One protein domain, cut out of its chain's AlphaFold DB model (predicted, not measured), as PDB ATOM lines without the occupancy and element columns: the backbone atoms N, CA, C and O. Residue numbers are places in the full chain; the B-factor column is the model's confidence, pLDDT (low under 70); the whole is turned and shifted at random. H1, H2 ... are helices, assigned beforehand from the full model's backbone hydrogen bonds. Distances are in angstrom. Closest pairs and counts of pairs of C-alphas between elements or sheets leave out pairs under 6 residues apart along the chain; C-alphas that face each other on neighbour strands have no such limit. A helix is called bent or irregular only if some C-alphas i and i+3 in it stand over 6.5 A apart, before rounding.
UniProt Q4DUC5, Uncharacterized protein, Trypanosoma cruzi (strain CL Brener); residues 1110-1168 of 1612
ATOM      1  N   SER A1110     183.801 148.213 102.573       80.12
ATOM      2  CA  SER A1110     184.398 147.562 101.404       80.12
ATOM      3  C   SER A1110     184.179 148.422 100.153       80.12
ATOM      4  O   SER A1110     183.320 149.305 100.134       80.12
ATOM      5  N   VAL A1111     184.948 148.168  99.090       78.26
ATOM      6  CA  VAL A1111     184.761 148.854  97.800       78.26
ATOM      7  C   VAL A1111     183.317 148.673  97.308       78.26
ATOM      8  O   VAL A1111     182.675 149.646  96.917       78.26
ATOM      9  N   ASP A1112     182.763 147.467  97.455       79.06
ATOM     10  CA  ASP A1112     181.373 147.154  97.105       79.06
ATOM     11  C   ASP A1112     180.356 147.912  97.977       79.06
ATOM     12  O   ASP A1112     179.399 148.481  97.458       79.06
ATOM     13  N   GLU A1113     180.568 147.972  99.297       82.49
ATOM     14  CA  GLU A1113     179.685 148.697 100.223       82.49
ATOM     15  C   GLU A1113     179.728 150.216  99.989       82.49
ATOM     16  O   GLU A1113     178.718 150.904 100.146       82.49
ATOM     17  N   PHE A1114     180.884 150.760  99.598       82.54
ATOM     18  CA  PHE A1114     181.013 152.163  99.215       82.54
ATOM     19  C   PHE A1114     180.277 152.453  97.899       82.54
ATOM     20  O   PHE A1114     179.536 153.436  97.822       82.54
ATOM     21  N   HIS A1115     180.394 151.579  96.892       80.42
ATOM     22  CA  HIS A1115     179.612 151.694  95.656       80.42
ATOM     23  C   HIS A1115     178.103 151.600  95.925       80.42
ATOM     24  O   HIS A1115     177.334 152.408  95.402       80.42
ATOM     25  N   GLN A1116     177.670 150.693  96.805       82.59
ATOM     26  CA  GLN A1116     176.280 150.620  97.259       82.59
ATOM     27  C   GLN A1116     175.840 151.909  97.963       82.59
ATOM     28  O   GLN A1116     174.770 152.430  97.653       82.59
ATOM     29  N   LEU A1117     176.652 152.473  98.864       83.27
ATOM     30  CA  LEU A1117     176.345 153.752  99.510       83.27
ATOM     31  C   LEU A1117     176.156 154.880  98.490       83.27
ATOM     32  O   LEU A1117     175.230 155.677  98.638       83.27
ATOM     33  N   CYS A1118     176.995 154.930  97.454       78.07
ATOM     34  CA  CYS A1118     176.888 155.926  96.392       78.07
ATOM     35  C   CYS A1118     175.569 155.799  95.616       78.07
ATOM     36  O   CYS A1118     174.878 156.799  95.437       78.07
ATOM     37  N   HIS A1119     175.167 154.579  95.242       78.35
ATOM     38  CA  HIS A1119     173.874 154.330  94.591       78.35
ATOM     39  C   HIS A1119     172.671 154.632  95.503       78.35
ATOM     40  O   HIS A1119     171.620 155.073  95.046       78.35
ATOM     41  N   LEU A1120     172.803 154.413  96.813       81.38
ATOM     42  CA  LEU A1120     171.703 154.582  97.767       81.38
ATOM     43  C   LEU A1120     171.606 155.997  98.334       81.38
ATOM     44  O   LEU A1120     170.583 156.323  98.932       81.38
ATOM     45  N   ALA A1121     172.619 156.844  98.156       81.61
ATOM     46  CA  ALA A1121     172.671 158.191  98.717       81.61
ATOM     47  C   ALA A1121     171.411 159.039  98.419       81.61
ATOM     48  O   ALA A1121     170.820 159.554  99.378       81.61
ATOM     49  N   PRO A1122     170.897 159.117  97.171       78.07
ATOM     50  CA  PRO A1122     169.634 159.807  96.883       78.07
ATOM     51  C   PRO A1122     168.436 159.194  97.621       78.07
ATOM     52  O   PRO A1122     167.564 159.907  98.123       78.07
ATOM     53  N   ARG A1123     168.399 157.859  97.728       79.21
ATOM     54  CA  ARG A1123     167.320 157.123  98.407       79.21
ATOM     55  C   ARG A1123     167.376 157.328  99.920       79.21
ATOM     56  O   ARG A1123     166.328 157.493 100.528       79.21
ATOM     57  N   ILE A1124     168.561 157.400 100.528       80.82
ATOM     58  CA  ILE A1124     168.757 157.670 101.965       80.82
ATOM     59  C   ILE A1124     168.266 159.079 102.335       80.82
ATOM     60  O   ILE A1124     167.694 159.274 103.414       80.82
ATOM     61  N   VAL A1125     168.451 160.061 101.446       76.62
ATOM     62  CA  VAL A1125     167.944 161.431 101.634       76.62
ATOM     63  C   VAL A1125     166.415 161.468 101.584       76.62
ATOM     64  O   VAL A1125     165.790 162.057 102.469       76.62
ATOM     65  N   LEU A1126     165.813 160.798 100.597       73.38
ATOM     66  CA  LEU A1126     164.365 160.799 100.363       73.38
ATOM     67  C   LEU A1126     163.570 159.797 101.217       73.38
ATOM     68  O   LEU A1126     162.342 159.898 101.311       73.38
ATOM     69  N   ALA A1127     164.235 158.818 101.829       71.82
ATOM     70  CA  ALA A1127     163.575 157.730 102.531       71.82
ATOM     71  C   ALA A1127     162.813 158.207 103.776       71.82
ATOM     72  O   ALA A1127     163.300 158.953 104.630       71.82
ATOM     73  N   THR A1128     161.596 157.680 103.923       68.19
ATOM     74  CA  THR A1128     160.892 157.687 105.212       68.19
ATOM     75  C   THR A1128     161.609 156.773 106.211       68.19
ATOM     76  O   THR A1128     162.430 155.949 105.820       68.19
ATOM     77  N   SER A1129     161.278 156.848 107.504       66.31
ATOM     78  CA  SER A1129     161.868 155.952 108.514       66.31
ATOM     79  C   SER A1129     161.732 154.465 108.152       66.31
ATOM     80  O   SER A1129     162.684 153.714 108.316       66.31
ATOM     81  N   ARG A1130     160.586 154.066 107.577       70.71
ATOM     82  CA  ARG A1130     160.353 152.708 107.053       70.71
ATOM     83  C   ARG A1130     161.214 152.392 105.830       70.71
ATOM     84  O   ARG A1130     161.670 151.270 105.687       70.71
ATOM     85  N   GLY A1131     161.447 153.378 104.966       75.04
ATOM     86  CA  GLY A1131     162.346 153.229 103.820       75.04
ATOM     87  C   GLY A1131     163.810 153.071 104.236       75.04
ATOM     88  O   GLY A1131     164.545 152.322 103.614       75.04
ATOM     89  N   LEU A1132     164.250 153.723 105.316       75.43
ATOM     90  CA  LEU A1132     165.602 153.518 105.849       75.43
ATOM     91  C   LEU A1132     165.767 152.122 106.466       75.43
ATOM     92  O   LEU A1132     166.846 151.547 106.376       75.43
ATOM     93  N   GLU A1133     164.708 151.567 107.064       77.07
ATOM     94  CA  GLU A1133     164.695 150.181 107.549       77.07
ATOM     95  C   GLU A1133     164.868 149.181 106.404       77.07
ATOM     96  O   GLU A1133     165.756 148.332 106.487       77.07
ATOM     97  N   THR A1134     164.109 149.325 105.314       79.95
ATOM     98  CA  THR A1134     164.255 148.451 104.139       79.95
ATOM     99  C   THR A1134     165.639 148.591 103.512       79.95
ATOM    100  O   THR A1134     166.317 147.590 103.315       79.95
ATOM    101  N   LEU A1135     166.134 149.821 103.328       81.16
ATOM    102  CA  LEU A1135     167.476 150.071 102.783       81.16
ATOM    103  C   LEU A1135     168.585 149.487 103.674       81.16
ATOM    104  O   LEU A1135     169.568 148.956 103.164       81.16
ATOM    105  N   SER A1136     168.429 149.543 105.001       80.83
ATOM    106  CA  SER A1136     169.403 148.960 105.936       80.83
ATOM    107  C   SER A1136     169.474 147.433 105.846       80.83
ATOM    108  O   SER A1136     170.557 146.855 105.959       80.83
ATOM    109  N   GLN A1137     168.326 146.786 105.619       80.49
ATOM    110  CA  GLN A1137     168.211 145.333 105.495       80.49
ATOM    111  C   GLN A1137     168.682 144.842 104.121       80.49
ATOM    112  O   GLN A1137     169.376 143.833 104.051       80.49
ATOM    113  N   GLU A1138     168.340 145.568 103.054       78.79
ATOM    114  CA  GLU A1138     168.616 145.195 101.662       78.79
ATOM    115  C   GLU A1138     170.075 145.431 101.254       78.79
ATOM    116  O   GLU A1138     170.679 144.564 100.630       78.79
ATOM    117  N   ALA A1139     170.652 146.588 101.593       67.62
ATOM    118  CA  ALA A1139     171.937 147.000 101.031       67.62
ATOM    119  C   ALA A1139     173.144 146.602 101.875       67.62
ATOM    120  O   ALA A1139     174.140 146.129 101.349       67.62
ATOM    121  N   PHE A1140     173.050 146.762 103.195       73.63
ATOM    122  CA  PHE A1140     174.176 146.529 104.102       73.63
ATOM    123  C   PHE A1140     174.002 145.259 104.935       73.63
ATOM    124  O   PHE A1140     174.663 145.105 105.958       73.63
ATOM    125  N   SER A1141     173.098 144.348 104.548       69.95
ATOM    126  CA  SER A1141     172.795 143.095 105.269       69.95
ATOM    127  C   SER A1141     172.454 143.280 106.762       69.95
ATOM    128  O   SER A1141     172.646 142.381 107.576       69.95
ATOM    129  N   GLY A1142     171.972 144.467 107.152       70.92
ATOM    130  CA  GLY A1142     171.730 144.827 108.552       70.92
ATOM    131  C   GLY A1142     172.979 145.214 109.360       70.92
ATOM    132  O   GLY A1142     172.873 145.365 110.578       70.92
ATOM    133  N   ARG A1143     174.145 145.408 108.719       74.26
ATOM    134  CA  ARG A1143     175.388 145.879 109.360       74.26
ATOM    135  C   ARG A1143     175.230 147.261 109.994       74.26
ATOM    136  O   ARG A1143     175.778 147.495 111.067       74.26
ATOM    137  N   PHE A1144     174.477 148.147 109.343       71.80
ATOM    138  CA  PHE A1144     174.183 149.498 109.823       71.80
ATOM    139  C   PHE A1144     172.698 149.643 110.144       71.80
ATOM    140  O   PHE A1144     171.841 149.199 109.382       71.80
ATOM    141  N   ARG A1145     172.372 150.292 111.263       66.74
ATOM    142  CA  ARG A1145     170.986 150.591 111.661       66.74
ATOM    143  C   ARG A1145     170.382 151.717 110.799       66.74
ATOM    144  O   ARG A1145     171.116 152.540 110.257       66.74
ATOM    145  N   PRO A1146     169.043 151.862 110.737       63.80
ATOM    146  CA  PRO A1146     168.382 152.858 109.878       63.80
ATOM    147  C   PRO A1146     168.837 154.310 110.111       63.80
ATOM    148  O   PRO A1146     168.901 155.104 109.177       63.80
ATOM    149  N   PHE A1147     169.165 154.674 111.358       63.31
ATOM    150  CA  PHE A1147     169.686 156.005 111.697       63.31
ATOM    151  C   PHE A1147     171.190 156.155 111.403       63.31
ATOM    152  O   PHE A1147     171.657 157.274 111.197       63.31
ATOM    153  N   GLU A1148     171.936 155.047 111.352       68.50
ATOM    154  CA  GLU A1148     173.369 155.023 111.039       68.50
ATOM    155  C   GLU A1148     173.612 155.268 109.550       68.50
ATOM    156  O   GLU A1148     174.639 155.831 109.209       68.50
ATOM    157  N   LEU A1149     172.654 154.964 108.666       73.38
ATOM    158  CA  LEU A1149     172.777 155.221 107.224       73.38
ATOM    159  C   LEU A1149     172.995 156.705 106.882       73.38
ATOM    160  O   LEU A1149     173.804 157.027 106.016       73.38
ATOM    161  N   LYS A1150     172.311 157.630 107.573       71.14
ATOM    162  CA  LYS A1150     172.520 159.079 107.373       71.14
ATOM    163  C   LYS A1150     173.857 159.555 107.942       71.14
ATOM    164  O   LYS A1150     174.482 160.440 107.367       71.14
ATOM    165  N   LEU A1151     174.298 158.960 109.051       68.66
ATOM    166  CA  LEU A1151     175.622 159.212 109.622       68.66
ATOM    167  C   LEU A1151     176.719 158.688 108.691       68.66
ATOM    168  O   LEU A1151     177.684 159.399 108.435       68.66
ATOM    169  N   LEU A1152     176.543 157.494 108.129       76.54
ATOM    170  CA  LEU A1152     177.437 156.884 107.153       76.54
ATOM    171  C   LEU A1152     177.559 157.764 105.902       76.54
ATOM    172  O   LEU A1152     178.667 158.102 105.497       76.54
ATOM    173  N   LEU A1153     176.428 158.232 105.360       78.07
ATOM    174  CA  LEU A1153     176.400 159.177 104.242       78.07
ATOM    175  C   LEU A1153     177.147 160.482 104.565       78.07
ATOM    176  O   LEU A1153     177.810 161.031 103.693       78.07
ATOM    177  N   GLN A1154     177.084 160.958 105.812       72.74
ATOM    178  CA  GLN A1154     177.816 162.148 106.247       72.74
ATOM    179  C   GLN A1154     179.331 161.905 106.342       72.74
ATOM    180  O   GLN A1154     180.108 162.752 105.908       72.74
ATOM    181  N   HIS A1155     179.763 160.742 106.843       72.47
ATOM    182  CA  HIS A1155     181.187 160.376 106.932       72.47
ATOM    183  C   HIS A1155     181.834 160.202 105.554       72.47
ATOM    184  O   HIS A1155     183.018 160.478 105.389       72.47
ATOM    185  N   TYR A1156     181.060 159.742 104.571       76.64
ATOM    186  CA  TYR A1156     181.499 159.505 103.195       76.64
ATOM    187  C   TYR A1156     181.062 160.621 102.226       76.64
ATOM    188  O   TYR A1156     181.280 160.508 101.023       76.64
ATOM    189  N   ARG A1157     180.481 161.726 102.722       78.12
ATOM    190  CA  ARG A1157     179.838 162.777 101.908       78.12
ATOM    191  C   ARG A1157     180.734 163.307 100.796       78.12
ATOM    192  O   ARG A1157     180.283 163.419  99.665       78.12
ATOM    193  N   MET A1158     181.981 163.645 101.117       76.30
ATOM    194  CA  MET A1158     182.910 164.231 100.145       76.30
ATOM    195  C   MET A1158     183.293 163.249  99.038       76.30
ATOM    196  O   MET A1158     183.422 163.657  97.891       76.30
ATOM    197  N   GLU A1159     183.427 161.966  99.364       79.51
ATOM    198  CA  GLU A1159     183.785 160.915  98.408       79.51
ATOM    199  C   GLU A1159     182.588 160.540  97.526       79.51
ATOM    200  O   GLU A1159     182.743 160.389  96.319       79.51
ATOM    201  N   VAL A1160     181.382 160.480  98.104       78.36
ATOM    202  CA  VAL A1160     180.138 160.284  97.345       78.36
ATOM    203  C   VAL A1160     179.894 161.470  96.402       78.36
ATOM    204  O   VAL A1160     179.577 161.266  95.237       78.36
ATOM    205  N   LEU A1161     180.075 162.713  96.868       78.02
ATOM    206  CA  LEU A1161     179.927 163.910  96.026       78.02
ATOM    207  C   LEU A1161     180.998 163.999  94.931       78.02
ATOM    208  O   LEU A1161     180.689 164.469  93.840       78.02
ATOM    209  N   ALA A1162     182.234 163.567  95.203       76.21
ATOM    210  CA  ALA A1162     183.283 163.474  94.188       76.21
ATOM    211  C   ALA A1162     182.888 162.475  93.090       76.21
ATOM    212  O   ALA A1162     182.902 162.826  91.917       76.21
ATOM    213  N   LEU A1163     182.395 161.292  93.471       73.66
ATOM    214  CA  LEU A1163     181.950 160.279  92.515       73.66
ATOM    215  C   LEU A1163     180.743 160.734  91.674       73.66
ATOM    216  O   LEU A1163     180.702 160.482  90.473       73.66
ATOM    217  N   VAL A1164     179.760 161.419  92.272       72.12
ATOM    218  CA  VAL A1164     178.595 161.967  91.540       72.12
ATOM    219  C   VAL A1164     179.018 163.036  90.522       72.12
ATOM    220  O   VAL A1164     178.390 163.161  89.473       72.12
ATOM    221  N   ARG A1165     180.096 163.785  90.794       69.03
ATOM    222  CA  ARG A1165     180.680 164.732  89.829       69.03
ATOM    223  C   ARG A1165     181.444 164.025  88.720       69.03
ATOM    224  O   ARG A1165     181.231 164.351  87.560       69.03
ATOM    225  N   ASP A1166     182.250 163.025  89.065       68.53
ATOM    226  CA  ASP A1166     183.045 162.254  88.101       68.53
ATOM    227  C   ASP A1166     182.169 161.411  87.152       68.53
ATOM    228  O   ASP A1166     182.579 161.068  86.046       68.53
ATOM    229  N   THR A1167     180.940 161.083  87.566       62.03
ATOM    230  CA  THR A1167     179.961 160.317  86.770       62.03
ATOM    231  C   THR A1167     179.008 161.190  85.940       62.03
ATOM    232  O   THR A1167     178.210 160.646  85.174       62.03
ATOM    233  N   GLY A1168     179.099 162.522  86.045       53.75
ATOM    234  CA  GLY A1168     178.171 163.489  85.442       53.75
ATOM    235  C   GLY A1168     178.111 163.517  83.906       53.75
ATOM    236  O   GLY A1168     177.107 163.978  83.365       53.75
TER     237      GLY A1168
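What this domain is: This is residues 1110 to 1168 of the 1612 residues of an uncharacterized protein of Trypanosoma cruzi (strain CL Brener) (UniProt Q4DUC5). What shape do these atoms make? A kinked helix, H1, is the core; H2 folds back beside it as a helical hairpin, H3 crosses over H1, and H4 packs across H1 on the side away from H2. The three later helices thus wrap round H1 in a U, with H2 and H4 as its two sides and H3 between them. What is it made of? The printed part has 59 residues with four named helices, in the order H1, H2, H3, H4, and no named strand; its class is all helix. How large is it? It is compact, with a radius of gyration of the C-alphas of 10.9 A, and its C-alphas span 31 by 23 by 17 A.

Where its parts are: Where does the first helix begin, and how does it run? H1 holds residues 1111 to 1126, 23.8 A from first to last C-alpha, and C-alpha 1111 is at (184.761, 148.854, 97.800). H1 is irregular, with C-alphas 1119 and 1122 7.3 A apart, and it has a kink of 47 degrees near residue 1120. What follows it? H2 holds residues 1129 to 1139 and is 15.4 A long from first to last C-alpha, starting from C-alpha 1129 at (161.868, 155.952, 108.514). Where are the last two helices? H3 holds residues 1148 to 1155 and is 10.3 A long from first to last C-alpha. H4 holds residues 1157 to 1166, 14.2 A from first to last C-alpha, and ends at C-alpha 1166, (183.045, 162.254, 88.101).

How they stand to each other: Which helix is the hub, and how does the next one stand to it? H1 is the hub and touches H2, H3 and H4. H1 and H2 form a helical hairpin and touch at a shallow tilt of 17 degrees, opposite ways. The closest C-alphas of the two are those of Ile 1124 and Leu 1132, 6.5 A apart. How do H3 and H4 stand to H1? H3 touches H1 at 73 degrees, only just about perpendicular, and the closest C-alphas, of Ile 1124 and Lys 1150, are 6.7 A apart. H4 touches H1 about perpendicular at 84 degrees; the closest C-alphas, of Cys 1118 and Val 1160, are 5.5 A apart, and H1 touches H4 with residues 1117 to 1121 alone. How do the other helices stand to each other? H2 and H3 are close but not clearly touching, with the C-alphas of Ser 1136 and Leu 1149 closest at 7.2 A, while H2 and H4 are apart. H3 and H4 are close but not clearly touching, with the C-alphas of Leu 1153 and Val 1160 closest at 7.9 A, and they run the same way at a steep tilt of 69.8 degrees, only just short of about perpendicular. What do the backbone N and O atoms show? In H2, H3 and H4 every O i to N i+4 pair is within hydrogen-bond range; in H1 10 of 12 are.

The domain as a whole: How far apart do the atoms reach? The two C-alphas farthest apart are those of Arg 1130 and Asp 1166, at 31.1 A, and the first and last printed C-alphas, of Ser 1110 and Gly 1168, are 23.4 A apart. Is there a cut, or a long link? The printed part has no cut and no long link. The links H1 to H2 and H3 to H4 are tight, and the link H2 to H3, with 8 residues, is short. Where is the model's confidence low? The mean pLDDT of the printed part is 74.7, and 13 residues are under 70, among them residues 1145 to 1148 and residues 1165 to 1168.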